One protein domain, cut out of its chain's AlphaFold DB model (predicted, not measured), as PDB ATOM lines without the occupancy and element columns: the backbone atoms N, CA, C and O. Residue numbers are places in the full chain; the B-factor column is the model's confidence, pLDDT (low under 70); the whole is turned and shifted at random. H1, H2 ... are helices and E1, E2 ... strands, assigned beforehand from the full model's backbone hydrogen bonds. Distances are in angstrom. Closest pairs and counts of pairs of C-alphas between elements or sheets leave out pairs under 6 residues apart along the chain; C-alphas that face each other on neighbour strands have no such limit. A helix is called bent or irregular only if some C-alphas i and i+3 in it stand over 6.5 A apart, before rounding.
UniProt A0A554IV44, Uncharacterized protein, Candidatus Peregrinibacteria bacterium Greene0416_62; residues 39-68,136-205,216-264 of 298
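What this domain is: This is residues 39 to 68, 136 to 205 and 216 to 264 of the 298 residues of an uncharacterized protein of Candidatus Peregrinibacteria bacterium Greene0416_62 (UniProt A0A554IV44). Three helices, H1, H2 and H3, stand side by side in an up-and-down bundle, each running against the one before it, and the far end of the much longer H3, residues 249 to 264, sticks out alone as an arm that makes much of the length. A small hairpin of two strands, E1 and E2, sits beside the last part of H2, at the end of the bundle away from that arm. The printed part has 149 residues, with three named helices and two named strands in the order H1 H2 E1 E2 H3; the sheet E1 - E2 is antiparallel, and the class is mostly helix. The whole is loose, with a radius of gyration of the C-alphas of 21.3 A and spans of 81 by 27 by 26 A.

Where its parts are: H1 is residues 42 to 65, beginning at C-alpha 42 (65.954, -17.605, 14.127), and is 34.3 A long. H2 is residues 145 to 173, 41.0 A long, beginning at C-alpha 145 (31.729, 4.502, -1.566). H2 has a kink of 26 degrees near residue 152 and is only just irregular: C-alphas 147 and 150 are 6.9 A apart. E1 is residues 183 to 186 and E2 is residues 194 to 197. H3, residues 217 to 264, is 69.3 A long and ends at C-alpha 264 (0.201, 11.641, 3.889).

How they stand to each other: H1 and H2 touch, with the closest C-alphas, those of Phe 60 and Leu 159, 6.3 A apart; they run opposite ways at a shallow tilt of 15 degrees. H2 and H3 touch, closest at the C-alphas of Cys 167 and Cys 221, 5.6 A apart, and run opposite ways at a shallow tilt of 11 degrees. H3 touches H1 with residues 217 to 228 alone; the closest C-alphas, those of Ile 49 and Cys 221, are 7.0 A apart, and the two run the same way at a shallow tilt of 17 degrees. The closest C-alphas of H2 and E1, those of Leu 169 and Val 186, are 6.7 A apart. H2 and E2 are near each other, with 7 pairs of C-alphas within 10 A. E1 and E2 form an antiparallel hairpin, with N 184 and O 196 at 2.9 A and N 194 and O 186 at 3.3 A, within hydrogen-bond range. H1 is apart from E1 and E2, and E1 is apart from H3. In H1 and H3 every O i to N i+4 pair is within hydrogen-bond range; in H2 23 of 25 are.

The domain as a whole: The two C-alphas farthest apart, those of Pro 205 and Arg 264, are 80.8 A apart. Without residues 249 to 264, which stand free, the body spans 58 by 28 by 25 A. Residues 69 to 135 are not printed, with 9.5 A between C-alphas 68 and 136; residues 206 to 215 are not printed, with 13.6 A between C-alphas 205 and 216. Of the links that are printed whole, H2 to E1 and E1 to E2 are short. The mean pLDDT of the printed part is 90.1; residues 39 to 41 and residue 205 are under 70.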
ATOM      1  N   GLY A  39      70.446 -14.564  22.434       44.06
ATOM      2  CA  GLY A  39      70.482 -15.532  21.348       44.06
ATOM      3  C   GLY A  39      70.117 -14.862  20.030       44.06
ATOM      4  O   GLY A  39      68.962 -14.919  19.617       44.06
ATOM      5  N   VAL A  40      71.096 -14.231  19.368       58.09
ATOM      6  CA  VAL A  40      70.987 -13.902  17.938       58.09
ATOM      7  C   VAL A  40      70.680 -15.214  17.220       58.09
ATOM      8  O   VAL A  40      71.493 -16.138  17.205       58.09
ATOM      9  N   GLY A  41      69.449 -15.354  16.743       68.75
ATOM     10  CA  GLY A  41      68.923 -16.641  16.320       68.75
ATOM     11  C   GLY A  41      67.561 -16.514  15.660       68.75
ATOM     12  O   GLY A  41      66.860 -15.513  15.797       68.75
ATOM     13  N   TYR A  42      67.170 -17.567  14.944       81.19
ATOM     14  CA  TYR A  42      65.954 -17.605  14.127       81.19
ATOM     15  C   TYR A  42      64.673 -17.207  14.879       81.19
ATOM     16  O   TYR A  42      63.792 -16.593  14.286       81.19
ATOM     17  N   GLY A  43      64.570 -17.523  16.175       85.56
ATOM     18  CA  GLY A  43      63.427 -17.135  17.006       85.56
ATOM     19  C   GLY A  43      63.303 -15.619  17.181       85.56
ATOM     20  O   GLY A  43      62.230 -15.076  16.949       85.56
ATOM     21  N   ALA A  44      64.406 -14.938  17.501       87.69
ATOM     22  CA  ALA A  44      64.427 -13.484  17.665       87.69
ATOM     23  C   ALA A  44      64.105 -12.767  16.345       87.69
ATOM     24  O   ALA A  44      63.254 -11.882  16.323       87.69
ATOM     25  N   CYS A  45      64.706 -13.211  15.233       89.25
ATOM     26  CA  CYS A  45      64.387 -12.683  13.905       89.25
ATOM     27  C   CYS A  45      62.902 -12.860  13.569       89.25
ATOM     28  O   CYS A  45      62.248 -11.923  13.122       89.25
ATOM     29  N   ARG A  46      62.341 -14.048  13.825       91.56
ATOM     30  CA  ARG A  46      60.922 -14.323  13.587       91.56
ATOM     31  C   ARG A  46      60.014 -13.405  14.403       91.56
ATOM     32  O   ARG A  46      59.083 -12.843  13.841       91.56
ATOM     33  N   THR A  47      60.285 -13.239  15.694       91.00
ATOM     34  CA  THR A  47      59.507 -12.338  16.554       91.00
ATOM     35  C   THR A  47      59.591 -10.890  16.074       91.00
ATOM     36  O   THR A  47      58.588 -10.179  16.115       91.00
ATOM     37  N   GLU A  48      60.750 -10.459  15.572       91.94
ATOM     38  CA  GLU A  48      60.909  -9.124  14.991       91.94
ATOM     39  C   GLU A  48      60.091  -8.958  13.705       91.94
ATOM     40  O   GLU A  48      59.367  -7.975  13.551       91.94
ATOM     41  N   ILE A  49      60.144  -9.952  12.814       93.56
ATOM     42  CA  ILE A  49      59.348  -9.999  11.582       93.56
ATOM     43  C   ILE A  49      57.854  -9.928  11.903       93.56
ATOM     44  O   ILE A  49      57.140  -9.111  11.318       93.56
ATOM     45  N   ASP A  50      57.393 -10.756  12.843       94.31
ATOM     46  CA  ASP A  50      55.999 -10.781  13.272       94.31
ATOM     47  C   ASP A  50      55.602  -9.399  13.809       94.31
ATOM     48  O   ASP A  50      54.604  -8.829  13.373       94.31
ATOM     49  N   TRP A  51      56.404  -8.819  14.708       92.62
ATOM     50  CA  TRP A  51      56.131  -7.507  15.296       92.62
ATOM     51  C   TRP A  51      55.987  -6.399  14.250       92.62
ATOM     52  O   TRP A  51      55.001  -5.657  14.280       92.62
ATOM     53  N   ILE A  52      56.936  -6.294  13.316       93.94
ATOM     54  CA  ILE A  52      56.899  -5.260  12.278       93.94
ATOM     55  C   ILE A  52      55.691  -5.477  11.360       93.94
ATOM     56  O   ILE A  52      54.989  -4.521  11.036       93.94
ATOM     57  N   ALA A  53      55.376  -6.722  10.999       95.31
ATOM     58  CA  ALA A  53      54.200  -7.017  10.186       95.31
ATOM     59  C   ALA A  53      52.884  -6.655  10.895       95.31
ATOM     60  O   ALA A  53      51.987  -6.076  10.275       95.31
ATOM     61  N   TRP A  54      52.772  -6.927  12.200       93.56
ATOM     62  CA  TRP A  54      51.632  -6.485  13.007       93.56
ATOM     63  C   TRP A  54      51.551  -4.958  13.082       93.56
ATOM     64  O   TRP A  54      50.456  -4.409  12.966       93.56
ATOM     65  N   LYS A  55      52.685  -4.262  13.228       94.25
ATOM     66  CA  LYS A  55      52.741  -2.793  13.200       94.25
ATOM     67  C   LYS A  55      52.228  -2.238  11.871       94.25
ATOM     68  O   LYS A  55      51.365  -1.364  11.879       94.25
ATOM     69  N   GLU A  56      52.670  -2.784  10.740       95.50
ATOM     70  CA  GLU A  56      52.194  -2.345   9.421       95.50
ATOM     71  C   GLU A  56      50.701  -2.611   9.212       95.50
ATOM     72  O   GLU A  56      49.987  -1.775   8.657       95.50
ATOM     73  N   GLN A  57      50.189  -3.737   9.713       95.62
ATOM     74  CA  GLN A  57      48.754  -4.003   9.695       95.62
ATOM     75  C   GLN A  57      47.974  -2.979  10.534       95.62
ATOM     76  O   GLN A  57      46.918  -2.506  10.101       95.62
ATOM     77  N   ARG A  58      48.466  -2.623  11.729       95.06
ATOM     78  CA  ARG A  58      47.832  -1.601  12.575       95.06
ATOM     79  C   ARG A  58      47.846  -0.235  11.900       95.06
ATOM     80  O   ARG A  58      46.807   0.413  11.863       95.06
ATOM     81  N   GLU A  59      48.967   0.164  11.309       95.44
ATOM     82  CA  GLU A  59      49.085   1.434  10.583       95.44
ATOM     83  C   GLU A  59      48.174   1.467   9.345       95.44
ATOM     84  O   GLU A  59      47.511   2.466   9.074       95.44
ATOM     85  N   PHE A  60      48.029   0.354   8.622       96.56
ATOM     86  CA  PHE A  60      47.037   0.263   7.548       96.56
ATOM     87  C   PHE A  60      45.607   0.451   8.070       96.56
ATOM     88  O   PHE A  60      44.830   1.234   7.518       96.56
ATOM     89  N   ARG A  61      45.252  -0.210   9.174       95.62
ATOM     90  CA  ARG A  61      43.927  -0.064   9.790       95.62
ATOM     91  C   ARG A  61      43.698   1.332  10.367       95.62
ATOM     92  O   ARG A  61      42.573   1.825  10.275       95.62
ATOM     93  N   SER A  62      44.733   1.998  10.879       95.38
ATOM     94  CA  SER A  62      44.660   3.390  11.338       95.38
ATOM     95  C   SER A  62      44.358   4.341  10.175       95.38
ATOM     96  O   SER A  62      43.587   5.285  10.329       95.38
ATOM     97  N   VAL A  63      44.869   4.064   8.971       96.00
ATOM     98  CA  VAL A  63      44.512   4.814   7.756       96.00
ATOM     99  C   VAL A  63      43.055   4.565   7.348       96.00
ATOM    100  O   VAL A  63      42.363   5.498   6.936       96.00
ATOM    101  N   LEU A  64      42.548   3.336   7.484       94.88
ATOM    102  CA  LEU A  64      41.161   3.015   7.132       94.88
ATOM    103  C   LEU A  64      40.146   3.618   8.116       94.88
ATOM    104  O   LEU A  64      39.213   4.312   7.701       94.88
ATOM    105  N   PHE A  65      40.321   3.360   9.411       94.31
ATOM    106  CA  PHE A  65      39.335   3.667  10.455       94.31
ATOM    107  C   PHE A  65      39.660   4.929  11.253       94.31
ATOM    108  O   PHE A  65      38.759   5.571  11.793       94.31
ATOM    109  N   GLY A  66      40.919   5.352  11.239       94.06
ATOM    110  CA  GLY A  66      41.423   6.439  12.060       94.06
ATOM    111  C   GLY A  66      41.983   5.931  13.379       94.06
ATOM    112  O   GLY A  66      41.700   4.818  13.815       94.06
ATOM    113  N   GLN A  67      42.751   6.799  14.019       93.56
ATOM    114  CA  GLN A  67      43.193   6.654  15.397       93.56
ATOM    115  C   GLN A  67      42.860   7.954  16.113       93.56
ATOM    116  O   GLN A  67      43.222   9.039  15.646       93.56
ATOM    117  N   THR A  68      42.088   7.858  17.192       93.56
ATOM    118  CA  THR A  68      41.718   9.040  17.973       93.56
ATOM    119  C   THR A  68      42.930   9.541  18.762       93.56
ATOM    120  O   THR A  68      43.925   8.835  18.885       93.56
ATOM    121  N   GLY A 136      40.484   8.454   9.730       93.75
ATOM    122  CA  GLY A 136      40.424   7.375   8.751       93.75
ATOM    123  C   GLY A 136      39.628   7.735   7.503       93.75
ATOM    124  O   GLY A 136      38.779   8.633   7.526       93.75
ATOM    125  N   ILE A 137      39.849   6.982   6.429       93.81
ATOM    126  CA  ILE A 137      39.111   7.100   5.164       93.81
ATOM    127  C   ILE A 137      37.598   6.929   5.389       93.81
ATOM    128  O   ILE A 137      36.803   7.724   4.882       93.81
ATOM    129  N   PHE A 138      37.179   5.955   6.204       91.00
ATOM    130  CA  PHE A 138      35.755   5.711   6.475       91.00
ATOM    131  C   PHE A 138      35.110   6.777   7.372       91.00
ATOM    132  O   PHE A 138      33.893   6.970   7.328       91.00
ATOM    133  N   ALA A 139      35.907   7.534   8.131       87.69
ATOM    134  CA  ALA A 139      35.404   8.621   8.969       87.69
ATOM    135  C   ALA A 139      34.933   9.839   8.148       87.69
ATOM    136  O   ALA A 139      34.257  10.730   8.679       87.69
ATOM    137  N   VAL A 140      35.260   9.900   6.849       85.44
ATOM    138  CA  VAL A 140      34.844  10.995   5.971       85.44
ATOM    139  C   VAL A 140      33.342  10.895   5.676       85.44
ATOM    140  O   VAL A 140      32.842  10.031   4.946       85.44
ATOM    141  N   ARG A 141      32.589  11.825   6.268       80.75
ATOM    142  CA  ARG A 141      31.133  11.927   6.103       80.75
ATOM    143  C   ARG A 141      30.767  12.401   4.693       80.75
ATOM    144  O   ARG A 141      31.516  13.144   4.068       80.75
ATOM    145  N   ARG A 142      29.559  12.035   4.242       79.75
ATOM    146  CA  ARG A 142      28.929  12.505   2.985       79.75
ATOM    147  C   ARG A 142      29.682  12.156   1.694       79.75
ATOM    148  O   ARG A 142      29.478  12.807   0.679       79.75
ATOM    149  N   ARG A 143      30.526  11.128   1.723       82.62
ATOM    150  CA  ARG A 143      31.183  10.580   0.531       82.62
ATOM    151  C   ARG A 143      30.465   9.326   0.059       82.62
ATOM    152  O   ARG A 143      29.986   8.546   0.885       82.62
ATOM    153  N   LEU A 144      30.366   9.149  -1.251       82.19
ATOM    154  CA  LEU A 144      29.905   7.887  -1.818       82.19
ATOM    155  C   LEU A 144      31.030   6.849  -1.718       82.19
ATOM    156  O   LEU A 144      32.197   7.226  -1.837       82.19
ATOM    157  N   PRO A 145      30.713   5.554  -1.555       81.38
ATOM    158  CA  PRO A 145      31.729   4.502  -1.566       81.38
ATOM    159  C   PRO A 145      32.621   4.553  -2.814       81.38
ATOM    160  O   PRO A 145      33.824   4.352  -2.711       81.38
ATOM    161  N   THR A 146      32.062   4.921  -3.974       87.06
ATOM    162  CA  THR A 146      32.789   5.073  -5.246       87.06
ATOM    163  C   THR A 146      33.889   6.133  -5.204       87.06
ATOM    164  O   THR A 146      34.940   5.942  -5.807       87.06
ATOM    165  N   GLU A 147      33.687   7.222  -4.459       89.25
ATOM    166  CA  GLU A 147      34.696   8.272  -4.269       89.25
ATOM    167  C   GLU A 147      35.821   7.824  -3.326       89.25
ATOM    168  O   GLU A 147      36.928   8.352  -3.388       89.25
ATOM    169  N   LEU A 148      35.554   6.843  -2.457       90.25
ATOM    170  CA  LEU A 148      36.535   6.309  -1.513       90.25
ATOM    171  C   LEU A 148      37.444   5.249  -2.151       90.25
ATOM    172  O   LEU A 148      38.582   5.102  -1.712       90.25
ATOM    173  N   ILE A 149      36.992   4.555  -3.207       91.88
ATOM    174  CA  ILE A 149      37.754   3.503  -3.910       91.88
ATOM    175  C   ILE A 149      39.206   3.901  -4.228       91.88
ATOM    176  O   ILE A 149      40.093   3.126  -3.871       91.88
ATOM    177  N   PRO A 150      39.513   5.058  -4.853       94.19
ATOM    178  CA  PRO A 150      40.902   5.409  -5.155       94.19
ATOM    179  C   PRO A 150      41.763   5.556  -3.893       94.19
ATOM    180  O   PRO A 150      42.920   5.139  -3.890       94.19
ATOM    181  N   HIS A 151      41.203   6.087  -2.803       94.81
ATOM    182  CA  HIS A 151      41.912   6.220  -1.530       94.81
ATOM    183  C   HIS A 151      42.143   4.862  -0.859       94.81
ATOM    184  O   HIS A 151      43.230   4.614  -0.344       94.81
ATOM    185  N   LEU A 152      41.154   3.966  -0.913       94.88
ATOM    186  CA  LEU A 152      41.278   2.601  -0.400       94.88
ATOM    187  C   LEU A 152      42.305   1.794  -1.202       94.88
ATOM    188  O   LEU A 152      43.151   1.126  -0.615       94.88
ATOM    189  N   ALA A 153      42.284   1.909  -2.532       95.00
ATOM    190  CA  ALA A 153      43.262   1.269  -3.405       95.00
ATOM    191  C   ALA A 153      44.683   1.785  -3.128       95.00
ATOM    192  O   ALA A 153      45.618   0.994  -3.056       95.00
ATOM    193  N   GLN A 154      44.849   3.095  -2.921       96.12
ATOM    194  CA  GLN A 154      46.144   3.680  -2.572       96.12
ATOM    195  C   GLN A 154      46.637   3.217  -1.194       96.12
ATOM    196  O   GLN A 154      47.812   2.879  -1.045       96.12
ATOM    197  N   ALA A 155      45.754   3.166  -0.192       96.38
ATOM    198  CA  ALA A 155      46.089   2.656   1.136       96.38
ATOM    199  C   ALA A 155      46.516   1.182   1.080       96.38
ATOM    200  O   ALA A 155      47.532   0.814   1.667       96.38
ATOM    201  N   TYR A 156      45.794   0.354   0.320       96.75
ATOM    202  CA  TYR A 156      46.112  -1.065   0.163       96.75
ATOM    203  C   TYR A 156      47.438  -1.283  -0.583       96.75
ATOM    204  O   TYR A 156      48.284  -2.034  -0.109       96.75
ATOM    205  N   ARG A 157      47.699  -0.545  -1.671       96.25
ATOM    206  CA  ARG A 157      49.009  -0.568  -2.355       96.25
ATOM    207  C   ARG A 157      50.157  -0.164  -1.434       96.25
ATOM    208  O   ARG A 157      51.238  -0.739  -1.494       96.25
ATOM    209  N   THR A 158      49.924   0.823  -0.568       96.19
ATOM    210  CA  THR A 158      50.927   1.254   0.415       96.19
ATOM    211  C   THR A 158      51.251   0.119   1.387       96.19
ATOM    212  O   THR A 158      52.425  -0.137   1.639       96.19
ATOM    213  N   LEU A 159      50.238  -0.609   1.872       96.31
ATOM    214  CA  LEU A 159      50.440  -1.808   2.690       96.31
ATOM    215  C   LEU A 159      51.239  -2.877   1.930       96.31
ATOM    216  O   LEU A 159      52.207  -3.404   2.472       96.31
ATOM    217  N   GLU A 160      50.882  -3.179   0.679       96.31
ATOM    218  CA  GLU A 160      51.593  -4.180  -0.131       96.31
ATOM    219  C   GLU A 160      53.081  -3.853  -0.282       96.31
ATOM    220  O   GLU A 160      53.916  -4.735  -0.050       96.31
ATOM    221  N   CYS A 161      53.393  -2.590  -0.590       97.00
ATOM    222  CA  CYS A 161      54.756  -2.079  -0.692       97.00
ATOM    223  C   CYS A 161      55.523  -2.207   0.626       97.00
ATOM    224  O   CYS A 161      56.668  -2.653   0.628       97.00
ATOM    225  N   ARG A 162      54.913  -1.844   1.760       96.00
ATOM    226  CA  ARG A 162      55.576  -1.925   3.069       96.00
ATOM    227  C   ARG A 162      55.803  -3.364   3.532       96.00
ATOM    228  O   ARG A 162      56.858  -3.663   4.082       96.00
ATOM    229  N   LEU A 163      54.866  -4.270   3.254       96.25
ATOM    230  CA  LEU A 163      55.043  -5.698   3.531       96.25
ATOM    231  C   LEU A 163      56.143  -6.317   2.657       96.25
ATOM    232  O   LEU A 163      56.942  -7.113   3.144       96.25
ATOM    233  N   GLU A 164      56.229  -5.936   1.379       95.88
ATOM    234  CA  GLU A 164      57.333  -6.385   0.524       95.88
ATOM    235  C   GLU A 164      58.673  -5.806   0.987       95.88
ATOM    236  O   GLU A 164      59.682  -6.514   0.993       95.88
ATOM    237  N   ASN A 165      58.667  -4.551   1.449       95.88
ATOM    238  CA  ASN A 165      59.837  -3.891   2.015       95.88
ATOM    239  C   ASN A 165      60.371  -4.646   3.224       95.88
ATOM    240  O   ASN A 165      61.562  -4.939   3.278       95.88
ATOM    241  N   LEU A 166      59.484  -5.054   4.133       95.56
ATOM    242  CA  LEU A 166      59.845  -5.883   5.278       95.56
ATOM    243  C   LEU A 166      60.567  -7.158   4.837       95.56
ATOM    244  O   LEU A 166      61.656  -7.447   5.332       95.56
ATOM    245  N   CYS A 167      60.019  -7.911   3.882       94.88
ATOM    246  CA  CYS A 167      60.688  -9.134   3.453       94.88
ATOM    247  C   CYS A 167      62.027  -8.841   2.782       94.88
ATOM    248  O   CYS A 167      63.004  -9.547   3.043       94.88
ATOM    249  N   ARG A 168      62.120  -7.810   1.934       94.50
ATOM    250  CA  ARG A 168      63.390  -7.441   1.285       94.50
ATOM    251  C   ARG A 168      64.439  -7.028   2.308       94.50
ATOM    252  O   ARG A 168      65.587  -7.453   2.199       94.50
ATOM    253  N   LEU A 169      64.030  -6.300   3.338       93.88
ATOM    254  CA  LEU A 169      64.882  -5.941   4.460       93.88
ATOM    255  C   LEU A 169      65.371  -7.182   5.214       93.88
ATOM    256  O   LEU A 169      66.559  -7.272   5.518       93.88
ATOM    257  N   VAL A 170      64.508  -8.175   5.453       92.75
ATOM    258  CA  VAL A 170      64.896  -9.467   6.051       92.75
ATOM    259  C   VAL A 170      65.916 -10.189   5.173       92.75
ATOM    260  O   VAL A 170      66.932 -10.658   5.679       92.75
ATOM    261  N   GLN A 171      65.692 -10.241   3.856       91.62
ATOM    262  CA  GLN A 171      66.629 -10.855   2.913       91.62
ATOM    263  C   GLN A 171      68.015 -10.213   3.003       91.62
ATOM    264  O   GLN A 171      69.017 -10.921   3.075       91.62
ATOM    265  N   ILE A 172      68.084  -8.882   3.022       91.12
ATOM    266  CA  ILE A 172      69.357  -8.162   3.127       91.12
ATOM    267  C   ILE A 172      69.993  -8.395   4.504       91.12
ATOM    268  O   ILE A 172      71.169  -8.739   4.579       91.12
ATOM    269  N   SER A 173      69.201  -8.308   5.576       90.50
ATOM    270  CA  SER A 173      69.665  -8.476   6.962       90.50
ATOM    271  C   SER A 173      70.259  -9.865   7.213       90.50
ATOM    272  O   SER A 173      71.271  -9.980   7.892       90.50
ATOM    273  N   THR A 174      69.701 -10.917   6.603       86.56
ATOM    274  CA  THR A 174      70.223 -12.291   6.750       86.56
ATOM    275  C   THR A 174      71.618 -12.502   6.153       86.56
ATOM    276  O   THR A 174      72.277 -13.478   6.496       86.56
ATOM    277  N   ASN A 175      72.078 -11.606   5.271       83.31
ATOM    278  CA  ASN A 175      73.402 -11.685   4.650       83.31
ATOM    279  C   ASN A 175      74.468 -10.854   5.385       83.31
ATOM    280  O   ASN A 175      75.649 -10.944   5.041       83.31
ATOM    281  N   ILE A 176      74.069 -10.053   6.376       85.38
ATOM    282  CA  ILE A 176      74.968  -9.215   7.174       85.38
ATOM    283  C   ILE A 176      75.499 -10.034   8.350       85.38
ATOM    284  O   ILE A 176      74.753 -10.751   9.015       85.38
ATOM    285  N   LYS A 177      76.815  -9.955   8.566       79.56
ATOM    286  CA  LYS A 177      77.530 -10.696   9.621       79.56
ATOM    287  C   LYS A 177      77.872  -9.840  10.838       79.56
ATOM    288  O   LYS A 177      78.268 -10.398  11.859       79.56
ATOM    289  N   ASP A 178      77.775  -8.525  10.697       81.19
ATOM    290  CA  ASP A 178      78.012  -7.588  11.789       81.19
ATOM    291  C   ASP A 178      76.837  -7.635  12.768       81.19
ATOM    292  O   ASP A 178      75.749  -8.057  12.395       81.19
ATOM    293  N   SER A 179      77.059  -7.251  14.026       79.19
ATOM    294  CA  SER A 179      76.005  -7.193  15.051       79.19
ATOM    295  C   SER A 179      75.186  -5.905  15.011       79.19
ATOM    296  O   SER A 179      74.122  -5.827  15.627       79.19
ATOM    297  N   ASP A 180      75.713  -4.883  14.339       86.38
ATOM    298  CA  ASP A 180      75.209  -3.518  14.417       86.38
ATOM    299  C   ASP A 180      74.266  -3.223  13.250       86.38
ATOM    300  O   ASP A 180      74.481  -3.665  12.119       86.38
ATOM    301  N   ALA A 181      73.216  -2.449  13.524       88.44
ATOM    302  CA  ALA A 181      72.270  -2.015  12.507       88.44
ATOM    303  C   ALA A 181      72.979  -1.164  11.436       88.44
ATOM    304  O   ALA A 181      73.703  -0.223  11.753       88.44
ATOM    305  N   GLN A 182      72.758  -1.498  10.166       89.56
ATOM    306  CA  GLN A 182      73.349  -0.804   9.017       89.56
ATOM    307  C   GLN A 182      72.258  -0.109   8.213       89.56
ATOM    308  O   GLN A 182      71.221  -0.716   7.937       89.56
ATOM    309  N   ASP A 183      72.504   1.133   7.809       92.19
ATOM    310  CA  ASP A 183      71.594   1.869   6.936       92.19
ATOM    311  C   ASP A 183      71.623   1.269   5.524       92.19
ATOM    312  O   ASP A 183      72.675   1.135   4.895       92.19
ATOM    313  N   VAL A 184      70.449   0.890   5.023       92.31
ATOM    314  CA  VAL A 184      70.275   0.277   3.708       92.31
ATOM    315  C   VAL A 184      69.082   0.909   3.005       92.31
ATOM    316  O   VAL A 184      67.998   1.056   3.566       92.31
ATOM    317  N   THR A 185      69.256   1.227   1.725       94.56
ATOM    318  CA  THR A 185      68.144   1.613   0.854       94.56
ATOM    319  C   THR A 185      67.528   0.369   0.228       94.56
ATOM    320  O   THR A 185      68.167  -0.321  -0.571       94.56
ATOM    321  N   VAL A 186      66.273   0.088   0.562       92.75
ATOM    322  CA  VAL A 186      65.531  -1.026  -0.028       92.75
ATOM    323  C   VAL A 186      64.786  -0.540  -1.266       92.75
ATOM    324  O   VAL A 186      64.045   0.443  -1.218       92.75
ATOM    325  N   LYS A 187      64.988  -1.246  -2.382       94.50
ATOM    326  CA  LYS A 187      64.386  -0.928  -3.682       94.50
ATOM    327  C   LYS A 187      63.385  -1.998  -4.078       94.50
ATOM    328  O   LYS A 187      63.728  -3.181  -4.136       94.50
ATOM    329  N   ILE A 188      62.160  -1.580  -4.380       93.94
ATOM    330  CA  ILE A 188      61.060  -2.466  -4.771       93.94
ATOM    331  C   ILE A 188      60.408  -1.895  -6.020       93.94
ATOM    332  O   ILE A 188      60.127  -0.700  -6.105       93.94
ATOM    333  N   LEU A 189      60.163  -2.756  -7.003       92.19
ATOM    334  CA  LEU A 189      59.575  -2.341  -8.270       92.19
ATOM    335  C   LEU A 189      58.162  -1.787  -8.043       92.19
ATOM    336  O   LEU A 189      57.288  -2.484  -7.540       92.19
ATOM    337  N   GLY A 190      57.939  -0.534  -8.443       90.94
ATOM    338  CA  GLY A 190      56.637   0.129  -8.323       90.94
ATOM    339  C   GLY A 190      56.351   0.767  -6.958       90.94
ATOM    340  O   GLY A 190      55.294   1.377  -6.804       90.94
ATOM    341  N   CYS A 191      57.280   0.685  -6.004       95.44
ATOM    342  CA  CYS A 191      57.197   1.367  -4.714       95.44
ATOM    343  C   CYS A 191      58.247   2.483  -4.622       95.44
ATOM    344  O   CYS A 191      59.165   2.563  -5.438       95.44
ATOM    345  N   LEU A 192      58.098   3.363  -3.631       93.38
ATOM    346  CA  LEU A 192      59.116   4.360  -3.314       93.38
ATOM    347  C   LEU A 192      60.316   3.672  -2.647       93.38
ATOM    348  O   LEU A 192      60.115   2.794  -1.806       93.38
ATOM    349  N   ASP A 193      61.531   4.094  -2.993       93.62
ATOM    350  CA  ASP A 193      62.746   3.668  -2.298       93.62
ATOM    351  C   ASP A 193      62.700   4.166  -0.846       93.62
ATOM    352  O   ASP A 193      62.428   5.342  -0.591       93.62
ATOM    353  N   VAL A 194      62.946   3.266   0.107       93.56
ATOM    354  CA  VAL A 194      62.921   3.590   1.537       93.56
ATOM    355  C   VAL A 194      64.293   3.318   2.133       93.56
ATOM    356  O   VAL A 194      64.840   2.223   1.995       93.56
ATOM    357  N   GLU A 195      64.846   4.325   2.799       94.00
ATOM    358  CA  GLU A 195      66.055   4.196   3.606       94.00
ATOM    359  C   GLU A 195      65.661   3.682   4.992       94.00
ATOM    360  O   GLU A 195      64.858   4.300   5.692       94.00
ATOM    361  N   THR A 196      66.176   2.511   5.362       93.44
ATOM    362  CA  THR A 196      65.861   1.851   6.633       93.44
ATOM    363  C   THR A 196      67.086   1.154   7.200       93.44
ATOM    364  O   THR A 196      67.973   0.738   6.458       93.44
ATOM    365  N   GLN A 197      67.099   0.942   8.509       93.31
ATOM    366  CA  GLN A 197      68.132   0.148   9.160       93.31
ATOM    367  C   GLN A 197      67.865  -1.347   9.030       93.31
ATOM    368  O   GLN A 197      66.719  -1.800   9.083       93.31
ATOM    369  N   THR A 198      68.934  -2.122   8.869       92.81
ATOM    370  CA  THR A 198      68.864  -3.583   8.880       92.81
ATOM    371  C   THR A 198      68.444  -4.088  10.250       92.81
ATOM    372  O   THR A 198      68.646  -3.430  11.268       92.81
ATOM    373  N   LEU A 199      67.826  -5.266  10.271       92.00
ATOM    374  CA  LEU A 199      67.268  -5.838  11.487       92.00
ATOM    375  C   LEU A 199      68.365  -6.621  12.220       92.00
ATOM    376  O   LEU A 199      68.678  -7.731  11.776       92.00
ATOM    377  N   PRO A 200      68.910  -6.120  13.348       90.12
ATOM    378  CA  PRO A 200      69.981  -6.814  14.064       90.12
ATOM    379  C   PRO A 200      69.534  -8.180  14.592       90.12
ATOM    380  O   PRO A 200      70.295  -9.143  14.598       90.12
ATOM    381  N   ALA A 201      68.246  -8.319  14.927       88.00
ATOM    382  CA  ALA A 201      67.647  -9.599  15.302       88.00
ATOM    383  C   ALA A 201      67.750 -10.672  14.196       88.00
ATOM    384  O   ALA A 201      67.668 -11.864  14.492       88.00
ATOM    385  N   CYS A 202      67.928 -10.260  12.937       88.00
ATOM    386  CA  CYS A 202      68.019 -11.116  11.757       88.00
ATOM    387  C   CYS A 202      69.436 -11.237  11.176       88.00
ATOM    388  O   CYS A 202      69.586 -11.838  10.108       88.00
ATOM    389  N   HIS A 203      70.468 -10.720  11.850       89.62
ATOM    390  CA  HIS A 203      71.871 -10.941  11.482       89.62
ATOM    391  C   HIS A 203      72.281 -12.363  11.878       89.62
ATOM    392  O   HIS A 203      72.813 -12.622  12.954       89.62
ATOM    393  N   LEU A 204      71.924 -13.336  11.041       80.69
ATOM    394  CA  LEU A 204      72.137 -14.746  11.350       80.69
ATOM    395  C   LEU A 204      73.607 -15.122  11.105       80.69
ATOM    396  O   LEU A 204      74.111 -14.917   9.998       80.69
ATOM    397  N   PRO A 205      74.304 -15.737  12.080       69.19
ATOM    398  CA  PRO A 205      75.641 -16.247  11.831       69.19
ATOM    399  C   PRO A 205      75.565 -17.327  10.750       69.19
ATOM    400  O   PRO A 205      74.743 -18.242  10.813       69.19
ATOM    401  N   ASN A 216      64.036 -21.061   6.000       77.81
ATOM    402  CA  ASN A 216      64.363 -19.887   5.212       77.81
ATOM    403  C   ASN A 216      63.507 -18.703   5.719       77.81
ATOM    404  O   ASN A 216      62.309 -18.652   5.445       77.81
ATOM    405  N   MET A 217      64.101 -17.781   6.492       86.25
ATOM    406  CA  MET A 217      63.392 -16.636   7.097       86.25
ATOM    407  C   MET A 217      62.726 -15.757   6.037       86.25
ATOM    408  O   MET A 217      61.648 -15.214   6.264       86.25
ATOM    409  N   TRP A 218      63.312 -15.695   4.841       87.75
ATOM    410  CA  TRP A 218      62.685 -15.057   3.694       87.75
ATOM    411  C   TRP A 218      61.408 -15.790   3.262       87.75
ATOM    412  O   TRP A 218      60.372 -15.154   3.091       87.75
ATOM    413  N   ALA A 219      61.436 -17.123   3.148       89.38
ATOM    414  CA  ALA A 219      60.239 -17.899   2.815       89.38
ATOM    415  C   ALA A 219      59.146 -17.762   3.889       89.38
ATOM    416  O   ALA A 219      57.968 -17.657   3.549       89.38
ATOM    417  N   TYR A 220      59.532 -17.705   5.169       91.25
ATOM    418  CA  TYR A 220      58.610 -17.410   6.266       91.25
ATOM    419  C   TYR A 220      57.966 -16.028   6.106       91.25
ATOM    420  O   TYR A 220      56.741 -15.923   6.130       91.25
ATOM    421  N   CYS A 221      58.774 -14.987   5.878       93.94
ATOM    422  CA  CYS A 221      58.270 -13.633   5.671       93.94
ATOM    423  C   CYS A 221      57.304 -13.568   4.483       93.94
ATOM    424  O   CYS A 221      56.215 -13.014   4.604       93.94
ATOM    425  N   MET A 222      57.653 -14.191   3.355       94.06
ATOM    426  CA  MET A 222      56.790 -14.236   2.172       94.06
ATOM    427  C   MET A 222      55.455 -14.939   2.455       94.06
ATOM    428  O   MET A 222      54.404 -14.432   2.079       94.06
ATOM    429  N   ALA A 223      55.468 -16.072   3.161       94.75
ATOM    430  CA  ALA A 223      54.239 -16.785   3.513       94.75
ATOM    431  C   ALA A 223      53.355 -15.983   4.485       94.75
ATOM    432  O   ALA A 223      52.135 -15.923   4.324       94.75
ATOM    433  N   MET A 224      53.966 -15.344   5.484       95.06
ATOM    434  CA  MET A 224      53.258 -14.515   6.459       95.06
ATOM    435  C   MET A 224      52.658 -13.264   5.806       95.06
ATOM    436  O   MET A 224      51.484 -12.965   6.021       95.06
ATOM    437  N   THR A 225      53.438 -12.543   4.999       95.25
ATOM    438  CA  THR A 225      52.967 -11.337   4.303       95.25
ATOM    439  C   THR A 225      51.858 -11.657   3.311       95.25
ATOM    440  O   THR A 225      50.884 -10.915   3.254       95.25
ATOM    441  N   GLU A 226      51.933 -12.789   2.608       95.94
ATOM    442  CA  GLU A 226      50.851 -13.246   1.737       95.94
ATOM    443  C   GLU A 226      49.574 -13.560   2.526       95.94
ATOM    444  O   GLU A 226      48.487 -13.103   2.173       95.94
ATOM    445  N   SER A 227      49.694 -14.261   3.658       96.19
ATOM    446  CA  SER A 227      48.551 -14.522   4.539       96.19
ATOM    447  C   SER A 227      47.906 -13.225   5.046       96.19
ATOM    448  O   SER A 227      46.677 -13.102   5.042       96.19
ATOM    449  N   LEU A 228      48.719 -12.238   5.435       95.88
ATOM    450  CA  LEU A 228      48.244 -10.922   5.862       95.88
ATOM    451  C   LEU A 228      47.564 -10.159   4.721       95.88
ATOM    452  O   LEU A 228      46.485  -9.613   4.941       95.88
ATOM    453  N   ARG A 229      48.130 -10.164   3.508       96.25
ATOM    454  CA  ARG A 229      47.529  -9.533   2.320       96.25
ATOM    455  C   ARG A 229      46.150 -10.106   2.024       96.25
ATOM    456  O   ARG A 229      45.181  -9.355   1.951       96.25
ATOM    457  N   VAL A 230      46.038 -11.433   1.938       96.88
ATOM    458  CA  VAL A 230      44.760 -12.112   1.675       96.88
ATOM    459  C   VAL A 230      43.734 -11.780   2.760       96.88
ATOM    460  O   VAL A 230      42.586 -11.455   2.450       96.88
ATOM    461  N   ARG A 231      44.141 -11.814   4.034       96.44
ATOM    462  CA  ARG A 231      43.255 -11.500   5.159       96.44
ATOM    463  C   ARG A 231      42.785 -10.046   5.132       96.44
ATOM    464  O   ARG A 231      41.590  -9.801   5.278       96.44
ATOM    465  N   GLU A 232      43.688  -9.088   4.942       96.12
ATOM    466  CA  GLU A 232      43.323  -7.669   4.897       96.12
ATOM    467  C   GLU A 232      42.489  -7.332   3.658       96.12
ATOM    468  O   GLU A 232      41.557  -6.544   3.770       96.12
ATOM    469  N   ALA A 233      42.721  -7.978   2.512       96.00
ATOM    470  CA  ALA A 233      41.869  -7.828   1.333       96.00
ATOM    471  C   ALA A 233      40.432  -8.317   1.593       96.00
ATOM    472  O   ALA A 233      39.464  -7.647   1.224       96.00
ATOM    473  N   GLN A 234      40.273  -9.460   2.271       96.69
ATOM    474  CA  GLN A 234      38.958  -9.986   2.656       96.69
ATOM    475  C   GLN A 234      38.249  -9.084   3.673       96.69
ATOM    476  O   GLN A 234      37.061  -8.800   3.517       96.69
ATOM    477  N   ILE A 235      38.973  -8.602   4.688       95.38
ATOM    478  CA  ILE A 235      38.429  -7.667   5.681       95.38
ATOM    479  C   ILE A 235      38.033  -6.354   5.005       95.38
ATOM    480  O   ILE A 235      36.930  -5.866   5.231       95.38
ATOM    481  N   LEU A 236      38.884  -5.803   4.139       94.25
ATOM    482  CA  LEU A 236      38.596  -4.572   3.411       94.25
ATOM    483  C   LEU A 236      37.345  -4.724   2.541       94.25
ATOM    484  O   LEU A 236      36.487  -3.843   2.561       94.25
ATOM    485  N   LYS A 237      37.198  -5.850   1.834       94.81
ATOM    486  CA  LYS A 237      35.985  -6.159   1.069       94.81
ATOM    487  C   LYS A 237      34.744  -6.135   1.962       94.81
ATOM    488  O   LYS A 237      33.793  -5.425   1.649       94.81
ATOM    489  N   LEU A 238      34.778  -6.849   3.088       94.31
ATOM    490  CA  LEU A 238      33.663  -6.899   4.036       94.31
ATOM    491  C   LEU A 238      33.310  -5.506   4.579       94.31
ATOM    492  O   LEU A 238      32.139  -5.150   4.677       94.31
ATOM    493  N   VAL A 239      34.318  -4.702   4.915       92.75
ATOM    494  CA  VAL A 239      34.133  -3.345   5.448       92.75
ATOM    495  C   VAL A 239      33.519  -2.419   4.399       92.75
ATOM    496  O   VAL A 239      32.621  -1.646   4.724       92.75
ATOM    497  N   VAL A 240      33.956  -2.509   3.141       91.31
ATOM    498  CA  VAL A 240      33.379  -1.730   2.034       91.31
ATOM    499  C   VAL A 240      31.935  -2.147   1.765       91.31
ATOM    500  O   VAL A 240      31.073  -1.283   1.594       91.31
ATOM    501  N   GLU A 241      31.639  -3.447   1.776       91.56
ATOM    502  CA  GLU A 241      30.270  -3.957   1.646       91.56
ATOM    503  C   GLU A 241      29.387  -3.430   2.784       91.56
ATOM    504  O   GLU A 241      28.311  -2.886   2.530       91.56
ATOM    505  N   TYR A 242      29.881  -3.475   4.023       91.06
ATOM    506  CA  TYR A 242      29.175  -2.954   5.189       91.06
ATOM    507  C   TYR A 242      28.934  -1.436   5.118       91.06
ATOM    508  O   TYR A 242      27.800  -0.994   5.305       91.06
ATOM    509  N   ASP A 243      29.954  -0.624   4.808       88.06
ATOM    510  CA  ASP A 243      29.808   0.837   4.677       88.06
ATOM    511  C   ASP A 243      28.841   1.201   3.538       88.06
ATOM    512  O   ASP A 243      27.972   2.062   3.710       88.06
ATOM    513  N   SER A 244      28.911   0.495   2.405       87.88
ATOM    514  CA  SER A 244      27.993   0.711   1.285       87.88
ATOM    515  C   SER A 244      26.546   0.352   1.639       87.88
ATOM    516  O   SER A 244      25.634   1.128   1.336       87.88
ATOM    517  N   GLY A 245      26.327  -0.761   2.347       87.81
ATOM    518  CA  GLY A 245      25.016  -1.169   2.843       87.81
ATOM    519  C   GLY A 245      24.459  -0.173   3.857       87.81
ATOM    520  O   GLY A 245      23.316   0.267   3.729       87.81
ATOM    521  N   TYR A 246      25.284   0.263   4.812       87.50
ATOM    522  CA  TYR A 246      24.906   1.249   5.822       87.50
ATOM    523  C   TYR A 246      24.495   2.587   5.190       87.50
ATOM    524  O   TYR A 246      23.415   3.111   5.473       87.50
ATOM    525  N   ARG A 247      25.309   3.130   4.274       83.31
ATOM    526  CA  ARG A 247      25.000   4.393   3.582       83.31
ATOM    527  C   ARG A 247      23.764   4.277   2.693       83.31
ATOM    528  O   ARG A 247      22.942   5.193   2.694       83.31
ATOM    529  N   SER A 248      23.599   3.162   1.983       84.19
ATOM    530  CA  SER A 248      22.415   2.920   1.145       84.19
ATOM    531  C   SER A 248      21.145   2.807   1.989       84.19
ATOM    532  O   SER A 248      20.121   3.393   1.643       84.19
ATOM    533  N   GLY A 249      21.218   2.139   3.146       86.44
ATOM    534  CA  GLY A 249      20.115   2.065   4.106       86.44
ATOM    535  C   GLY A 249      19.712   3.441   4.641       86.44
ATOM    536  O   GLY A 249      18.524   3.771   4.672       86.44
ATOM    537  N   LEU A 250      20.685   4.292   4.980       83.56
ATOM    538  CA  LEU A 250      20.410   5.673   5.388       83.56
ATOM    539  C   LEU A 250      19.742   6.486   4.269       83.56
ATOM    540  O   LEU A 250      18.763   7.186   4.536       83.56
ATOM    541  N   GLN A 251      20.207   6.367   3.022       83.38
ATOM    542  CA  GLN A 251      19.579   7.032   1.875       83.38
ATOM    543  C   GLN A 251      18.141   6.549   1.653       83.38
ATOM    544  O   GLN A 251      17.233   7.374   1.528       83.38
ATOM    545  N   PHE A 252      17.915   5.234   1.683       87.75
ATOM    546  CA  PHE A 252      16.583   4.648   1.563       87.75
ATOM    547  C   PHE A 252      15.648   5.148   2.667       87.75
ATOM    548  O   PHE A 252      14.528   5.558   2.376       87.75
ATOM    549  N   SER A 253      16.115   5.207   3.920       88.94
ATOM    550  CA  SER A 253      15.313   5.722   5.036       88.94
ATOM    551  C   SER A 253      14.901   7.189   4.841       88.94
ATOM    552  O   SER A 253      13.768   7.567   5.148       88.94
ATOM    553  N   GLY A 254      15.787   8.009   4.264       85.19
ATOM    554  CA  GLY A 254      15.499   9.399   3.919       85.19
ATOM    555  C   GLY A 254      14.446   9.518   2.816       85.19
ATOM    556  O   GLY A 254      13.470  10.253   2.977       85.19
ATOM    557  N   ILE A 255      14.605   8.750   1.732       87.38
ATOM    558  CA  ILE A 255      13.653   8.707   0.610       87.38
ATOM    559  C   ILE A 255      12.289   8.196   1.087       87.38
ATOM    560  O   ILE A 255      11.265   8.806   0.791       87.38
ATOM    561  N   PHE A 256      12.263   7.125   1.881       88.56
ATOM    562  CA  PHE A 256      11.034   6.538   2.403       88.56
ATOM    563  C   PHE A 256      10.289   7.500   3.334       88.56
ATOM    564  O   PHE A 256       9.072   7.644   3.236       88.56
ATOM    565  N   ARG A 257      11.006   8.236   4.192       85.12
ATOM    566  CA  ARG A 257      10.401   9.277   5.035       85.12
ATOM    567  C   ARG A 257       9.798  10.411   4.205       85.12
ATOM    568  O   ARG A 257       8.702  10.870   4.524       85.12
ATOM    569  N   ALA A 258      10.486  10.855   3.152       86.62
ATOM    570  CA  ALA A 258       9.966  11.872   2.238       86.62
ATOM    571  C   ALA A 258       8.717  11.374   1.491       86.62
ATOM    572  O   ALA A 258       7.708  12.078   1.440       86.62
ATOM    573  N   PHE A 259       8.754  10.132   1.002       87.75
ATOM    574  CA  PHE A 259       7.626   9.465   0.361       87.75
ATOM    575  C   PHE A 259       6.417   9.353   1.296       87.75
ATOM    576  O   PHE A 259       5.319   9.747   0.914       87.75
ATOM    577  N   LEU A 260       6.600   8.904   2.543       84.50
ATOM    578  CA  LEU A 260       5.521   8.851   3.535       84.50
ATOM    579  C   LEU A 260       4.952  10.242   3.855       84.50
ATOM    580  O   LEU A 260       3.742  10.387   4.026       84.50
ATOM    581  N   GLY A 261       5.800  11.273   3.907       86.25
ATOM    582  CA  GLY A 261       5.363  12.659   4.077       86.25
ATOM    583  C   GLY A 261       4.469  13.140   2.929       86.25
ATOM    584  O   GLY A 261       3.411  13.718   3.173       86.25
ATOM    585  N   GLN A 262       4.854  12.849   1.684       84.88
ATOM    586  CA  GLN A 262       4.066  13.186   0.495       84.88
ATOM    587  C   GLN A 262       2.787  12.352   0.393       84.88
ATOM    588  O   GLN A 262       1.718  12.912   0.165       84.88
ATOM    589  N   MET A 263       2.860  11.040   0.638       80.81
ATOM    590  CA  MET A 263       1.695  10.155   0.680       80.81
ATOM    591  C   MET A 263       0.687  10.611   1.724       80.81
ATOM    592  O   MET A 263      -0.501  10.627   1.437       80.81
ATOM    593  N   ARG A 264       1.122  11.066   2.904       77.88
ATOM    594  CA  ARG A 264       0.201  11.641   3.889       77.88
ATOM    595  C   ARG A 264      -0.563  12.835   3.311       77.88
ATOM    596  O   ARG A 264      -1.764  12.923   3.519       77.88
TER     597      ARG A 264